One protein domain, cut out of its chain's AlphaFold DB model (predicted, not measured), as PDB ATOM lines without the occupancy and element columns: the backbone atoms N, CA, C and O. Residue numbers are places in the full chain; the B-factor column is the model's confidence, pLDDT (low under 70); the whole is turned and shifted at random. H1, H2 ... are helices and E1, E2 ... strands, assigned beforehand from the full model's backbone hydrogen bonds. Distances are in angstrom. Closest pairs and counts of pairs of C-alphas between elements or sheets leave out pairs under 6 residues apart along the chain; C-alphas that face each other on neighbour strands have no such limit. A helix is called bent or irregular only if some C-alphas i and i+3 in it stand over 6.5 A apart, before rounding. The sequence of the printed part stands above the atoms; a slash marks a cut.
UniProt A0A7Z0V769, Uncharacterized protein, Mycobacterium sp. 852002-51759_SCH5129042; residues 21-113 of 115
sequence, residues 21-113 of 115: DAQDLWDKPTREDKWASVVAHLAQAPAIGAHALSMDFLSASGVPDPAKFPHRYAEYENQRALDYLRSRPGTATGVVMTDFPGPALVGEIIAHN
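AT A GLANCE: This is residues 21 to 113 of the 115 residues of an uncharacterized protein of Mycobacterium sp. 852002-51759_SCH5129042 (UniProt A0A7Z0V769). What is the overall picture? A small sheet of three parallel strands, E1, E2 and E3, has H1 along one face; H2 and H3 lie beyond the E3 edge, with H2 packed on both H1 and H3. What makes it up? The printed part has 93 residues, mostly helix by class, in the order E1 H1 E2 H2 E3 H3, with sheet order E1 E2 E3. It is compact, with a radius of gyration of the C-alphas of 12.8 A and spans of 38 by 27 by 17 A.

HOW THE PARTS SIT: How do the strands pair? E2, residues 53 to 57, is parallel to E1, residues 21 to 23, at 9 degrees, with N 23 and O 55 3.0 A apart. E2 is parallel to E3, residues 95 to 97, at 24 degrees, with N 97 and O 56 2.8 A apart; both N and O pairs are within hydrogen-bond range. Where are the helices? H1, residues 31 to 48, is on the sheet in two layers, helix over one face, at a height of 7.6 A, along E2 at 13 degrees on the local plane. H2, residues 70 to 86, not on the sheet, touches H1 through residues 73 to 80 alone, closest C-alphas Glu 77 and Trp 35, 6.5 A. H3, residues 103 to 111, touches H2 at a steep tilt of 41 degrees, the same way, closest C-alphas Leu 105 and Leu 82, 5.2 A. How do the backbones run? E1, H1, E2 and E2, H2, E3 are strand-helix-strand units, parallel neighbour strands joined through a helix, with right-handed crossovers. O i to N i+4 pairs are within hydrogen-bond range throughout H3, in 12 of 14 in H1 and in 11 of 13 in H2.

IN THESE COORDINATES: Where do the ends lie? E1 begins at C-alpha 21 (-22.208, -16.462, -5.815) and H3 ends at C-alpha 111 (-26.723, -12.987, -27.446). How long are the elements? H1 measures 24.7 A, H2 23.7 A, E2 12.7 A and H3 11.9 A; H1 is irregular, with C-alphas 43 and 46 7.1 A apart.

THE WHOLE: How far does it reach? The C-alphas farthest apart, of Ala 50 and Pro 66, are 40.1 A apart. Is it whole and sure? The printed part has no cut, the link E2 to H2 is long with 12 residues, and no printed residue is under 70 in pLDDT.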
ATOM      1  N   ASP A  21     -23.654 -16.643  -5.701       93.69
ATOM      2  CA  ASP A  21     -22.208 -16.462  -5.815       93.69
ATOM      3  C   ASP A  21     -21.988 -15.107  -6.486       93.69
ATOM      4  O   ASP A  21     -22.478 -14.890  -7.598       93.69
ATOM      5  N   ALA A  22     -21.391 -14.160  -5.762       94.69
ATOM      6  CA  ALA A  22     -21.336 -12.773  -6.189       94.69
ATOM      7  C   ALA A  22     -19.930 -12.184  -6.134       94.69
ATOM      8  O   ALA A  22     -19.247 -12.223  -5.108       94.69
ATOM      9  N   GLN A  23     -19.569 -11.512  -7.222       96.31
ATOM     10  CA  GLN A  23     -18.500 -10.529  -7.253       96.31
ATOM     11  C   GLN A  23     -19.099  -9.154  -6.975       96.31
ATOM     12  O   GLN A  23     -19.838  -8.638  -7.802       96.31
ATOM     13  N   ASP A  24     -18.761  -8.543  -5.840       96.19
ATOM     14  CA  ASP A  24     -19.244  -7.200  -5.490       96.19
ATOM     15  C   ASP A  24     -18.137  -6.339  -4.861       96.19
ATOM     16  O   ASP A  24     -18.258  -5.783  -3.769       96.19
ATOM     17  N   LEU A  25     -16.988  -6.249  -5.541       96.19
ATOM     18  CA  LEU A  25     -15.930  -5.319  -5.144       96.19
ATOM     19  C   LEU A  25     -16.365  -3.888  -5.493       96.19
ATOM     20  O   LEU A  25     -16.032  -3.391  -6.566       96.19
ATOM     21  N   TRP A  26     -17.171  -3.251  -4.646       94.44
ATOM     22  CA  TRP A  26     -17.759  -1.936  -4.932       94.44
ATOM     23  C   TRP A  26     -17.089  -0.778  -4.180       94.44
ATOM     24  O   TRP A  26     -17.113   0.348  -4.677       94.44
ATOM     25  N   ASP A  27     -16.506  -1.016  -2.998       93.12
ATOM     26  CA  ASP A  27     -16.019   0.057  -2.118       93.12
ATOM     27  C   ASP A  27     -14.591   0.494  -2.470       93.12
ATOM     28  O   ASP A  27     -13.602  -0.122  -2.075       93.12
ATOM     29  N   LYS A  28     -14.495   1.602  -3.209       90.00
ATOM     30  CA  LYS A  28     -13.257   2.301  -3.587       90.00
ATOM     31  C   LYS A  28     -12.188   1.444  -4.294       90.00
ATOM     32  O   LYS A  28     -11.002   1.715  -4.072       90.00
ATOM     33  N   PRO A  29     -12.521   0.472  -5.167       93.19
ATOM     34  CA  PRO A  29     -11.487  -0.238  -5.911       93.19
ATOM     35  C   PRO A  29     -10.785   0.696  -6.902       93.19
ATOM     36  O   PRO A  29     -11.326   1.723  -7.319       93.19
ATOM     37  N   THR A  30      -9.580   0.334  -7.338       91.56
ATOM     38  CA  THR A  30      -9.091   0.864  -8.616       91.56
ATOM     39  C   THR A  30      -9.902   0.244  -9.759       91.56
ATOM     40  O   THR A  30     -10.538  -0.796  -9.582       91.56
ATOM     41  N   ARG A  31      -9.909   0.863 -10.947       91.94
ATOM     42  CA  ARG A  31     -10.589   0.263 -12.114       91.94
ATOM     43  C   ARG A  31      -9.936  -1.061 -12.498       91.94
ATOM     44  O   ARG A  31     -10.593  -2.006 -12.896       91.94
ATOM     45  N   GLU A  32      -8.622  -1.134 -12.349       93.62
ATOM     46  CA  GLU A  32      -7.838  -2.319 -12.646       93.62
ATOM     47  C   GLU A  32      -8.182  -3.468 -11.687       93.62
ATOM     48  O   GLU A  32      -8.412  -4.584 -12.150       93.62
ATOM     49  N   ASP A  33      -8.302  -3.194 -10.382       95.38
ATOM     50  CA  ASP A  33      -8.705  -4.201  -9.388       95.38
ATOM     51  C   ASP A  33     -10.157  -4.639  -9.588       95.38
ATOM     52  O   ASP A  33     -10.470  -5.830  -9.497       95.38
ATOM     53  N   LYS A  34     -11.051  -3.687  -9.892       96.00
ATOM     54  CA  LYS A  34     -12.451  -3.987 -10.198       96.00
ATOM     55  C   LYS A  34     -12.546  -4.909 -11.403       96.00
ATOM     56  O   LYS A  34     -13.107  -5.997 -11.279       96.00
ATOM     57  N   TRP A  35     -11.932  -4.526 -12.518       96.81
ATOM     58  CA  TRP A  35     -11.927  -5.332 -13.731       96.81
ATOM     59  C   TRP A  35     -11.283  -6.708 -13.522       96.81
ATOM     60  O   TRP A  35     -11.797  -7.709 -14.017       96.81
ATOM     61  N   ALA A  36     -10.184  -6.792 -12.767       97.88
ATOM     62  CA  ALA A  36      -9.545  -8.067 -12.442       97.88
ATOM     63  C   ALA A  36     -10.481  -8.997 -11.651       97.88
ATOM     64  O   ALA A  36     -10.515 -10.204 -11.894       97.88
ATOM     65  N   SER A  37     -11.268  -8.438 -10.731       97.94
ATOM     66  CA  SER A  37     -12.256  -9.191  -9.964       97.94
ATOM     67  C   SER A  37     -13.435  -9.647 -10.836       97.94
ATOM     68  O   SER A  37     -13.783 -10.825 -10.797       97.94
ATOM     69  N   VAL A  38     -13.974  -8.754 -11.674       97.81
ATOM     70  CA  VAL A  38     -15.037  -9.049 -12.655       97.81
ATOM     71  C   VAL A  38     -14.606 -10.166 -13.605       97.81
ATOM     72  O   VAL A  38     -15.290 -11.171 -13.765       97.81
ATOM     73  N   VAL A  39     -13.434 -10.043 -14.233       97.38
ATOM     74  CA  VAL A  39     -12.999 -11.022 -15.239       97.38
ATOM     75  C   VAL A  39     -12.747 -12.401 -14.625       97.38
ATOM     76  O   VAL A  39     -13.016 -13.418 -15.268       97.38
ATOM     77  N   ALA A  40     -12.257 -12.448 -13.382       97.50
ATOM     78  CA  ALA A  40     -12.049 -13.697 -12.661       97.50
ATOM     79  C   ALA A  40     -13.377 -14.410 -12.369       97.50
ATOM     80  O   ALA A  40     -13.473 -15.617 -12.591       97.50
ATOM     81  N   HIS A  41     -14.402 -13.677 -11.933       97.38
ATOM     82  CA  HIS A  41     -15.704 -14.253 -11.610       97.38
ATOM     83  C   HIS A  41     -16.530 -14.587 -12.869       97.38
ATOM     84  O   HIS A  41     -17.043 -15.702 -12.978       97.38
ATOM     85  N   LEU A  42     -16.530 -13.738 -13.907       95.94
ATOM     86  CA  LEU A  42     -17.109 -14.069 -15.222       95.94
ATOM     87  C   LEU A  42     -16.520 -15.352 -15.825       95.94
ATOM     88  O   LEU A  42     -17.232 -16.120 -16.470       95.94
ATOM     89  N   ALA A  43     -15.220 -15.608 -15.640       95.88
ATOM     90  CA  ALA A  43     -14.589 -16.845 -16.104       95.88
ATOM     91  C   ALA A  43     -15.061 -18.093 -15.330       95.88
ATOM     92  O   ALA A  43     -14.995 -19.201 -15.861       95.88
ATOM     93  N   GLN A  44     -15.544 -17.921 -14.098       95.50
ATOM     94  CA  GLN A  44     -16.077 -18.991 -13.251       95.50
ATOM     95  C   GLN A  44     -17.578 -19.224 -13.451       95.50
ATOM     96  O   GLN A  44     -18.051 -20.322 -13.156       95.50
ATOM     97  N   ALA A  45     -18.318 -18.256 -14.000       93.50
ATOM     98  CA  ALA A  45     -19.767 -18.342 -14.203       93.50
ATOM     99  C   ALA A  45     -20.247 -19.659 -14.863       93.50
ATOM    100  O   ALA A  45     -21.220 -20.241 -14.370       93.50
ATOM    101  N   PRO A  46     -19.573 -20.221 -15.893       92.75
ATOM    102  CA  PRO A  46     -19.960 -21.518 -16.455       92.75
ATOM    103  C   PRO A  46     -19.822 -22.689 -15.475       92.75
ATOM    104  O   PRO A  46     -20.619 -23.624 -15.525       92.75
ATOM    105  N   ALA A  47     -18.815 -22.649 -14.599       93.62
ATOM    106  CA  ALA A  47     -18.559 -23.688 -13.605       93.62
ATOM    107  C   ALA A  47     -19.500 -23.578 -12.395       93.62
ATOM    108  O   ALA A  47     -19.878 -24.603 -11.831       93.62
ATOM    109  N   ILE A  48     -19.913 -22.358 -12.028       92.75
ATOM    110  CA  ILE A  48     -20.949 -22.123 -11.010       92.75
ATOM    111  C   ILE A  48     -22.270 -22.771 -11.459       92.75
ATOM    112  O   ILE A  48     -22.912 -23.493 -10.691       92.75
ATOM    113  N   GLY A  49     -22.640 -22.579 -12.729       85.19
ATOM    114  CA  GLY A  49     -23.713 -23.322 -13.387       85.19
ATOM    115  C   GLY A  49     -25.030 -23.311 -12.606       85.19
ATOM    116  O   GLY A  49     -25.559 -22.259 -12.264       85.19
ATOM    117  N   ALA A  50     -25.581 -24.497 -12.340       86.06
ATOM    118  CA  ALA A  50     -26.849 -24.655 -11.620       86.06
ATOM    119  C   ALA A  50     -26.693 -24.730 -10.088       86.06
ATOM    120  O   ALA A  50     -27.687 -24.936  -9.393       86.06
ATOM    121  N   HIS A  51     -25.472 -24.610  -9.552       87.88
ATOM    122  CA  HIS A  51     -25.212 -24.726  -8.115       87.88
ATOM    123  C   HIS A  51     -25.519 -23.436  -7.353       87.88
ATOM    124  O   HIS A  51     -25.929 -23.502  -6.197       87.88
ATOM    125  N   ALA A  52     -25.348 -22.285  -8.004       92.31
ATOM    126  CA  ALA A  52     -25.629 -20.965  -7.457       92.31
ATOM    127  C   ALA A  52     -26.045 -19.996  -8.576       92.31
ATOM    128  O   ALA A  52     -25.768 -20.218  -9.754       92.31
ATOM    129  N   LEU A  53     -26.699 -18.897  -8.212       92.19
ATOM    130  CA  LEU A  53     -26.883 -17.753  -9.091       92.19
ATOM    131  C   LEU A  53     -25.568 -16.962  -9.133       92.19
ATOM    132  O   LEU A  53     -25.292 -16.206  -8.205       92.19
ATOM    133  N   SER A  54     -24.774 -17.140 -10.193       95.50
ATOM    134  CA  SER A  54     -23.579 -16.319 -10.445       95.50
ATOM    135  C   SER A  54     -23.995 -14.885 -10.785       95.50
ATOM    136  O   SER A  54     -24.764 -14.677 -11.729       95.50
ATOM    137  N   MET A  55     -23.518 -13.911 -10.013       95.81
ATOM    138  CA  MET A  55     -23.875 -12.497 -10.131       95.81
ATOM    139  C   MET A  55     -22.625 -11.619 -10.128       95.81
ATOM    140  O   MET A  55     -21.885 -11.564  -9.152       95.81
ATOM    141  N   ASP A  56     -22.383 -10.927 -11.231       97.25
ATOM    142  CA  ASP A  56     -21.189 -10.113 -11.430       97.25
ATOM    143  C   ASP A  56     -21.569  -8.635 -11.499       97.25
ATOM    144  O   ASP A  56     -22.329  -8.223 -12.382       97.25
ATOM    145  N   PHE A  57     -21.093  -7.840 -10.543       97.69
ATOM    146  CA  PHE A  57     -21.383  -6.414 -10.490       97.69
ATOM    147  C   PHE A  57     -20.264  -5.638 -11.177       97.69
ATOM    148  O   PHE A  57     -19.158  -5.543 -10.667       97.69
ATOM    149  N   LEU A  58     -20.553  -4.974 -12.293       97.12
ATOM    150  CA  LEU A  58     -19.611  -4.036 -12.917       97.12
ATOM    151  C   LEU A  58     -19.550  -2.695 -12.170       97.12
ATOM    152  O   LEU A  58     -18.609  -1.922 -12.340       97.12
ATOM    153  N   SER A  59     -20.555  -2.404 -11.344       94.69
ATOM    154  CA  SER A  59     -20.671  -1.157 -10.595       94.69
ATOM    155  C   SER A  59     -19.647  -1.059  -9.459       94.69
ATOM    156  O   SER A  59     -19.242  -2.050  -8.845       94.69
ATOM    157  N   ALA A  60     -19.218   0.172  -9.182       93.56
ATOM    158  CA  ALA A  60     -18.347   0.512  -8.063       93.56
ATOM    159  C   ALA A  60     -18.508   1.989  -7.674       93.56
ATOM    160  O   ALA A  60     -18.955   2.829  -8.461       93.56
ATOM    161  N   SER A  61     -18.103   2.318  -6.450       89.38
ATOM    162  CA  SER A  61     -18.115   3.669  -5.896       89.38
ATOM    163  C   SER A  61     -16.719   4.063  -5.438       89.38
ATOM    164  O   SER A  61     -16.016   3.276  -4.819       89.38
ATOM    165  N   GLY A  62     -16.306   5.301  -5.708       82.81
ATOM    166  CA  GLY A  62     -15.066   5.872  -5.175       82.81
ATOM    167  C   GLY A  62     -15.281   6.971  -4.138       82.81
ATOM    168  O   GLY A  62     -14.323   7.658  -3.789       82.81
ATOM    169  N   VAL A  63     -16.512   7.156  -3.649       81.94
ATOM    170  CA  VAL A  63     -16.851   8.165  -2.628       81.94
ATOM    171  C   VAL A  63     -15.904   8.035  -1.426       81.94
ATOM    172  O   VAL A  63     -15.657   6.917  -0.993       81.94
ATOM    173  N   PRO A  64     -15.386   9.135  -0.848       79.25
ATOM    174  CA  PRO A  64     -15.754  10.526  -1.111       79.25
ATOM    175  C   PRO A  64     -14.945  11.211  -2.218       79.25
ATOM    176  O   PRO A  64     -15.090  12.417  -2.377       79.25
ATOM    177  N   ASP A  65     -14.108  10.497  -2.977       78.81
ATOM    178  CA  ASP A  65     -13.325  11.103  -4.058       78.81
ATOM    179  C   ASP A  65     -14.261  11.585  -5.189       78.81
ATOM    180  O   ASP A  65     -14.841  10.761  -5.907       78.81
ATOM    181  N   PRO A  66     -14.417  12.908  -5.394       71.56
ATOM    182  CA  PRO A  66     -15.319  13.443  -6.411       71.56
ATOM    183  C   PRO A  66     -14.833  13.149  -7.836       71.56
ATOM    184  O   PRO A  66     -15.598  13.296  -8.786       71.56
ATOM    185  N   ALA A  67     -13.581  12.715  -8.015       72.69
ATOM    186  CA  ALA A  67     -13.059  12.261  -9.296       72.69
ATOM    187  C   ALA A  67     -13.393  10.785  -9.595       72.69
ATOM    188  O   ALA A  67     -13.133  10.332 -10.714       72.69
ATOM    189  N   LYS A  68     -13.978  10.037  -8.647       72.25
ATOM    190  CA  LYS A  68     -14.296   8.604  -8.773       72.25
ATOM    191  C   LYS A  68     -15.784   8.330  -8.517       72.25
ATOM    192  O   LYS A  68     -16.169   7.686  -7.544       72.25
ATOM    193  N   PHE A  69     -16.627   8.822  -9.421       81.50
ATOM    194  CA  PHE A  69     -18.078   8.612  -9.408       81.50
ATOM    195  C   PHE A  69     -18.503   7.435 -10.311       81.50
ATOM    196  O   PHE A  69     -17.782   7.126 -11.266       81.50
ATOM    197  N   PRO A  70     -19.672   6.806 -10.063       86.75
ATOM    198  CA  PRO A  70     -20.091   5.562 -10.726       86.75
ATOM    199  C   PRO A  70     -19.992   5.567 -12.256       86.75
ATOM    200  O   PRO A  70     -19.509   4.609 -12.848       86.75
ATOM    201  N   HIS A  71     -20.337   6.679 -12.915       87.62
ATOM    202  CA  HIS A  71     -20.249   6.790 -14.378       87.62
ATOM    203  C   HIS A  71     -18.832   6.541 -14.929       87.62
ATOM    204  O   HIS A  71     -18.686   5.988 -16.014       87.62
ATOM    205  N   ARG A  72     -17.767   6.921 -14.208       85.06
ATOM    206  CA  ARG A  72     -16.384   6.680 -14.666       85.06
ATOM    207  C   ARG A  72     -15.969   5.215 -14.569       85.06
ATOM    208  O   ARG A  72     -15.160   4.776 -15.384       85.06
ATOM    209  N   TYR A  73     -16.502   4.481 -13.592       89.19
ATOM    210  CA  TYR A  73     -16.359   3.027 -13.562       89.19
ATOM    211  C   TYR A  73     -17.175   2.418 -14.698       89.19
ATOM    212  O   TYR A  73     -16.613   1.701 -15.513       89.19
ATOM    213  N   ALA A  74     -18.447   2.801 -14.836       93.81
ATOM    214  CA  ALA A  74     -19.344   2.279 -15.864       93.81
ATOM    215  C   ALA A  74     -18.781   2.411 -17.288       93.81
ATOM    216  O   ALA A  74     -18.811   1.448 -18.042       93.81
ATOM    217  N   GLU A  75     -18.227   3.568 -17.664       92.50
ATOM    218  CA  GLU A  75     -17.638   3.767 -18.996       92.50
ATOM    219  C   GLU A  75     -16.483   2.788 -19.272       92.50
ATOM    220  O   GLU A  75     -16.392   2.218 -20.360       92.50
ATOM    221  N   TYR A  76     -15.628   2.552 -18.274       93.06
ATOM    222  CA  TYR A  76     -14.498   1.634 -18.388       93.06
ATOM    223  C   TYR A  76     -14.943   0.165 -18.356       93.06
ATOM    224  O   TYR A  76     -14.620  -0.599 -19.267       93.06
ATOM    225  N   GLU A  77     -15.700  -0.224 -17.329       96.38
ATOM    226  CA  GLU A  77     -16.093  -1.613 -17.083       96.38
ATOM    227  C   GLU A  77     -17.077  -2.121 -18.138       96.38
ATOM    228  O   GLU A  77     -16.926  -3.241 -18.620       96.38
ATOM    229  N   ASN A  78     -18.034  -1.299 -18.587       97.62
ATOM    230  CA  ASN A  78     -18.991  -1.722 -19.611       97.62
ATOM    231  C   ASN A  78     -18.298  -1.983 -20.956       97.62
ATOM    232  O   ASN A  78     -18.631  -2.952 -21.642       97.62
ATOM    233  N   GLN A  79     -17.329  -1.143 -21.340       97.56
ATOM    234  CA  GLN A  79     -16.574  -1.338 -22.579       97.56
ATOM    235  C   GLN A  79     -15.691  -2.590 -22.494       97.56
ATOM    236  O   GLN A  79     -15.686  -3.409 -23.411       97.56
ATOM    237  N   ARG A  80     -15.000  -2.790 -21.366       97.69
ATOM    238  CA  ARG A  80     -14.180  -3.985 -21.118       97.69
ATOM    239  C   ARG A  80     -15.006  -5.268 -21.097       97.69
ATOM    240  O   ARG A  80     -14.602  -6.248 -21.721       97.69
ATOM    241  N   ALA A  81     -16.164  -5.254 -20.440       97.56
ATOM    242  CA  ALA A  81     -17.095  -6.373 -20.419       97.56
ATOM    243  C   ALA A  81     -17.588  -6.707 -21.832       97.56
ATOM    244  O   ALA A  81     -17.556  -7.869 -22.228       97.56
ATOM    245  N   LEU A  82     -17.959  -5.701 -22.630       98.00
ATOM    246  CA  LEU A  82     -18.370  -5.904 -24.021       98.00
ATOM    247  C   LEU A  82     -17.268  -6.582 -24.846       98.00
ATOM    248  O   LEU A  82     -17.530  -7.569 -25.537       98.00
ATOM    249  N   ASP A  83     -16.037  -6.079 -24.762       98.00
ATOM    250  CA  ASP A  83     -14.899  -6.637 -25.499       98.00
ATOM    251  C   ASP A  83     -14.565  -8.063 -25.027       98.00
ATOM    252  O   ASP A  83     -14.299  -8.955 -25.839       98.00
ATOM    253  N   TYR A  84     -14.647  -8.311 -23.717       97.38
ATOM    254  CA  TYR A  84     -14.453  -9.631 -23.127       97.38
ATOM    255  C   TYR A  84     -15.491 -10.643 -23.623       97.38
ATOM    256  O   TYR A  84     -15.109 -11.728 -24.068       97.38
ATOM    257  N   LEU A  85     -16.777 -10.288 -23.596       96.50
ATOM    258  CA  LEU A  85     -17.870 -11.161 -24.029       96.50
ATOM    259  C   LEU A  85     -17.766 -11.486 -25.522       96.50
ATOM    260  O   LEU A  85     -17.777 -12.655 -25.904       96.50
ATOM    261  N   ARG A  86     -17.507 -10.478 -26.363       97.00
ATOM    262  CA  ARG A  86     -17.286 -10.670 -27.808       97.00
ATOM    263  C   ARG A  86     -16.147 -11.627 -28.128       97.00
ATOM    264  O   ARG A  86     -16.212 -12.337 -29.127       97.00
ATOM    265  N   SER A  87     -15.108 -11.657 -27.293       96.75
ATOM    266  CA  SER A  87     -13.989 -12.590 -27.461       96.75
ATOM    267  C   SER A  87     -14.315 -14.039 -27.060       96.75
ATOM    268  O   SER A  87     -13.501 -14.926 -27.310       96.75
ATOM    269  N   ARG A  88     -15.473 -14.294 -26.431       94.88
ATOM    270  CA  ARG A  88     -15.858 -15.588 -25.835       94.88
ATOM    271  C   ARG A  88     -17.325 -15.963 -26.114       94.88
ATOM    272  O   ARG A  88     -18.079 -16.220 -25.172       94.88
ATOM    273  N   PRO A  89     -17.752 -16.022 -27.385       92.62
ATOM    274  CA  PRO A  89     -19.136 -16.343 -27.720       92.62
ATOM    275  C   PRO A  89     -19.565 -17.699 -27.131       92.62
ATOM    276  O   PRO A  89     -18.773 -18.637 -27.077       92.62
ATOM    277  N   GLY A  90     -20.821 -17.784 -26.687       87.81
ATOM    278  CA  GLY A  90     -21.437 -19.013 -26.164       87.81
ATOM    279  C   GLY A  90     -21.024 -19.408 -24.743       87.81
ATOM    280  O   GLY A  90     -21.426 -20.453 -24.239       87.81
ATOM    281  N   THR A  91     -20.231 -18.577 -24.061       91.44
ATOM    282  CA  THR A  91     -19.904 -18.795 -22.644       91.44
ATOM    283  C   THR A  91     -20.999 -18.210 -21.755       91.44
ATOM    284  O   THR A  91     -21.368 -17.046 -21.926       91.44
ATOM    285  N   ALA A  92     -21.496 -18.991 -20.792       92.06
ATOM    286  CA  ALA A  92     -22.470 -18.515 -19.814       92.06
ATOM    287  C   ALA A  92     -21.903 -17.340 -18.999       92.06
ATOM    288  O   ALA A  92     -20.797 -17.425 -18.472       92.06
ATOM    289  N   THR A  93     -22.673 -16.257 -18.891       93.88
ATOM    290  CA  THR A  93     -22.241 -15.013 -18.230       93.88
ATOM    291  C   THR A  93     -22.719 -14.883 -16.788       93.88
ATOM    292  O   THR A  93     -22.302 -13.960 -16.100       93.88
ATOM    293  N   GLY A  94     -23.649 -15.737 -16.347       93.69
ATOM    294  CA  GLY A  94     -24.435 -15.462 -15.144       93.69
ATOM    295  C   GLY A  94     -25.281 -14.190 -15.303       93.69
ATOM    296  O   GLY A  94     -25.621 -13.784 -16.420       93.69
ATOM    297  N   VAL A  95     -25.626 -13.560 -14.182       95.31
ATOM    298  CA  VAL A  95     -26.280 -12.247 -14.133       95.31
ATOM    299  C   VAL A  95     -25.208 -11.164 -14.097       95.31
ATOM    300  O   VAL A  95     -24.406 -11.134 -13.172       95.31
ATOM    301  N   VAL A  96     -25.227 -10.246 -15.062       97.12
ATOM    302  CA  VAL A  96     -24.316  -9.095 -15.091       97.12
ATOM    303  C   VAL A  96     -25.088  -7.844 -14.670       97.12
ATOM    304  O   VAL A  96     -26.023  -7.426 -15.355       97.12
ATOM    305  N   MET A  97     -24.712  -7.261 -13.533       97.56
ATOM    306  CA  MET A  97     -25.320  -6.062 -12.953       97.56
ATOM    307  C   MET A  97     -24.458  -4.851 -13.312       97.56
ATOM    308  O   MET A  97     -23.264  -4.833 -13.022       97.56
ATOM    309  N   THR A  98     -25.031  -3.833 -13.959       96.88
ATOM    310  CA  THR A  98     -24.248  -2.699 -14.479       96.88
ATOM    311  C   THR A  98     -24.862  -1.358 -14.113       96.88
ATOM    312  O   THR A  98     -26.083  -1.209 -14.051       96.88
ATOM    313  N   ASP A  99     -24.001  -0.351 -13.993       96.19
ATOM    314  CA  ASP A  99     -24.412   1.048 -14.043       96.19
ATOM    315  C   ASP A  99     -24.460   1.518 -15.503       96.19
ATOM    316  O   ASP A  99     -23.598   1.168 -16.311       96.19
ATOM    317  N   PHE A 100     -25.481   2.308 -15.848       95.81
ATOM    318  CA  PHE A 100     -25.659   2.954 -17.161       95.81
ATOM    319  C   PHE A 100     -25.393   2.040 -18.384       95.81
ATOM    320  O   PHE A 100     -24.590   2.399 -19.252       95.81
ATOM    321  N   PRO A 101     -26.030   0.854 -18.484       95.56
ATOM    322  CA  PRO A 101     -25.777  -0.065 -19.589       95.56
ATOM    323  C   PRO A 101     -26.107   0.566 -20.945       95.56
ATOM    324  O   PRO A 101     -27.211   1.064 -21.173       95.56
ATOM    325  N   GLY A 102     -25.160   0.479 -21.880       96.19
ATOM    326  CA  GLY A 102     -25.395   0.793 -23.286       96.19
ATOM    327  C   GLY A 102     -26.040  -0.382 -24.041       96.19
ATOM    328  O   GLY A 102     -25.848  -1.542 -23.666       96.19
ATOM    329  N   PRO A 103     -26.741  -0.124 -25.162       97.62
ATOM    330  CA  PRO A 103     -27.451  -1.164 -25.914       97.62
ATOM    331  C   PRO A 103     -26.526  -2.255 -26.469       97.62
ATOM    332  O   PRO A 103     -26.946  -3.401 -26.594       97.62
ATOM    333  N   ALA A 104     -25.267  -1.927 -26.777       97.75
ATOM    334  CA  ALA A 104     -24.299  -2.900 -27.280       97.75
ATOM    335  C   ALA A 104     -23.945  -3.969 -26.234       97.75
ATOM    336  O   ALA A 104     -23.941  -5.151 -26.561       97.75
ATOM    337  N   LEU A 105     -23.699  -3.563 -24.982       97.56
ATOM    338  CA  LEU A 105     -23.397  -4.493 -23.894       97.56
ATOM    339  C   LEU A 105     -24.611  -5.362 -23.559       97.56
ATOM    340  O   LEU A 105     -24.490  -6.581 -23.483       97.56
ATOM    341  N   VAL A 106     -25.792  -4.748 -23.438       97.69
ATOM    342  CA  VAL A 106     -27.046  -5.480 -23.196       97.69
ATOM    343  C   VAL A 106     -27.304  -6.500 -24.304       97.69
ATOM    344  O   VAL A 106     -27.629  -7.651 -24.024       97.69
ATOM    345  N   GLY A 107     -27.124  -6.097 -25.565       97.06
ATOM    346  CA  GLY A 107     -27.288  -6.980 -26.715       97.06
ATOM    347  C   GLY A 107     -26.323  -8.163 -26.699       97.06
ATOM    348  O   GLY A 107     -26.740  -9.282 -26.990       97.06
ATOM    349  N   GLU A 108     -25.060  -7.945 -26.321       97.25
ATOM    350  CA  GLU A 108     -24.075  -9.027 -26.230       97.25
ATOM    351  C   GLU A 108     -24.412 -10.009 -25.096       97.25
ATOM    352  O   GLU A 108     -24.429 -11.214 -25.332       97.25
ATOM    353  N   ILE A 109     -24.793  -9.520 -23.908       96.38
ATOM    354  CA  ILE A 109     -25.235 -10.374 -22.786       96.38
ATOM    355  C   ILE A 109     -26.428 -11.249 -23.207       96.38
ATOM    356  O   ILE A 109     -26.449 -12.453 -22.952       96.38
ATOM    357  N   ILE A 110     -27.413 -10.674 -23.907       96.00
ATOM    358  CA  ILE A 110     -28.557 -11.437 -24.425       96.00
ATOM    359  C   ILE A 110     -28.096 -12.470 -25.464       96.00
ATOM    360  O   ILE A 110     -28.521 -13.624 -25.407       96.00
ATOM    361  N   ALA A 111     -27.201 -12.099 -26.385       95.81
ATOM    362  CA  ALA A 111     -26.723 -12.987 -27.446       95.81
ATOM    363  C   ALA A 111     -26.007 -14.241 -26.914       95.81
ATOM    364  O   ALA A 111     -26.106 -15.298 -27.534       95.81
ATOM    365  N   HIS A 112     -25.353 -14.160 -25.754       94.69
ATOM    366  CA  HIS A 112     -24.725 -15.309 -25.090       94.69
ATOM    367  C   HIS A 112     -25.714 -16.389 -24.616       94.69
ATOM    368  O   HIS A 112     -25.290 -17.492 -24.299       94.69
ATOM    369  N   ASN A 113     -27.024 -16.116 -24.601       91.94
ATOM    370  CA  ASN A 113     -28.052 -17.123 -24.308       91.94
ATOM    371  C   ASN A 113     -28.508 -17.904 -25.557       91.94
ATOM    372  O   ASN A 113     -29.313 -18.829 -25.448       91.94
TER     373      ASN A 113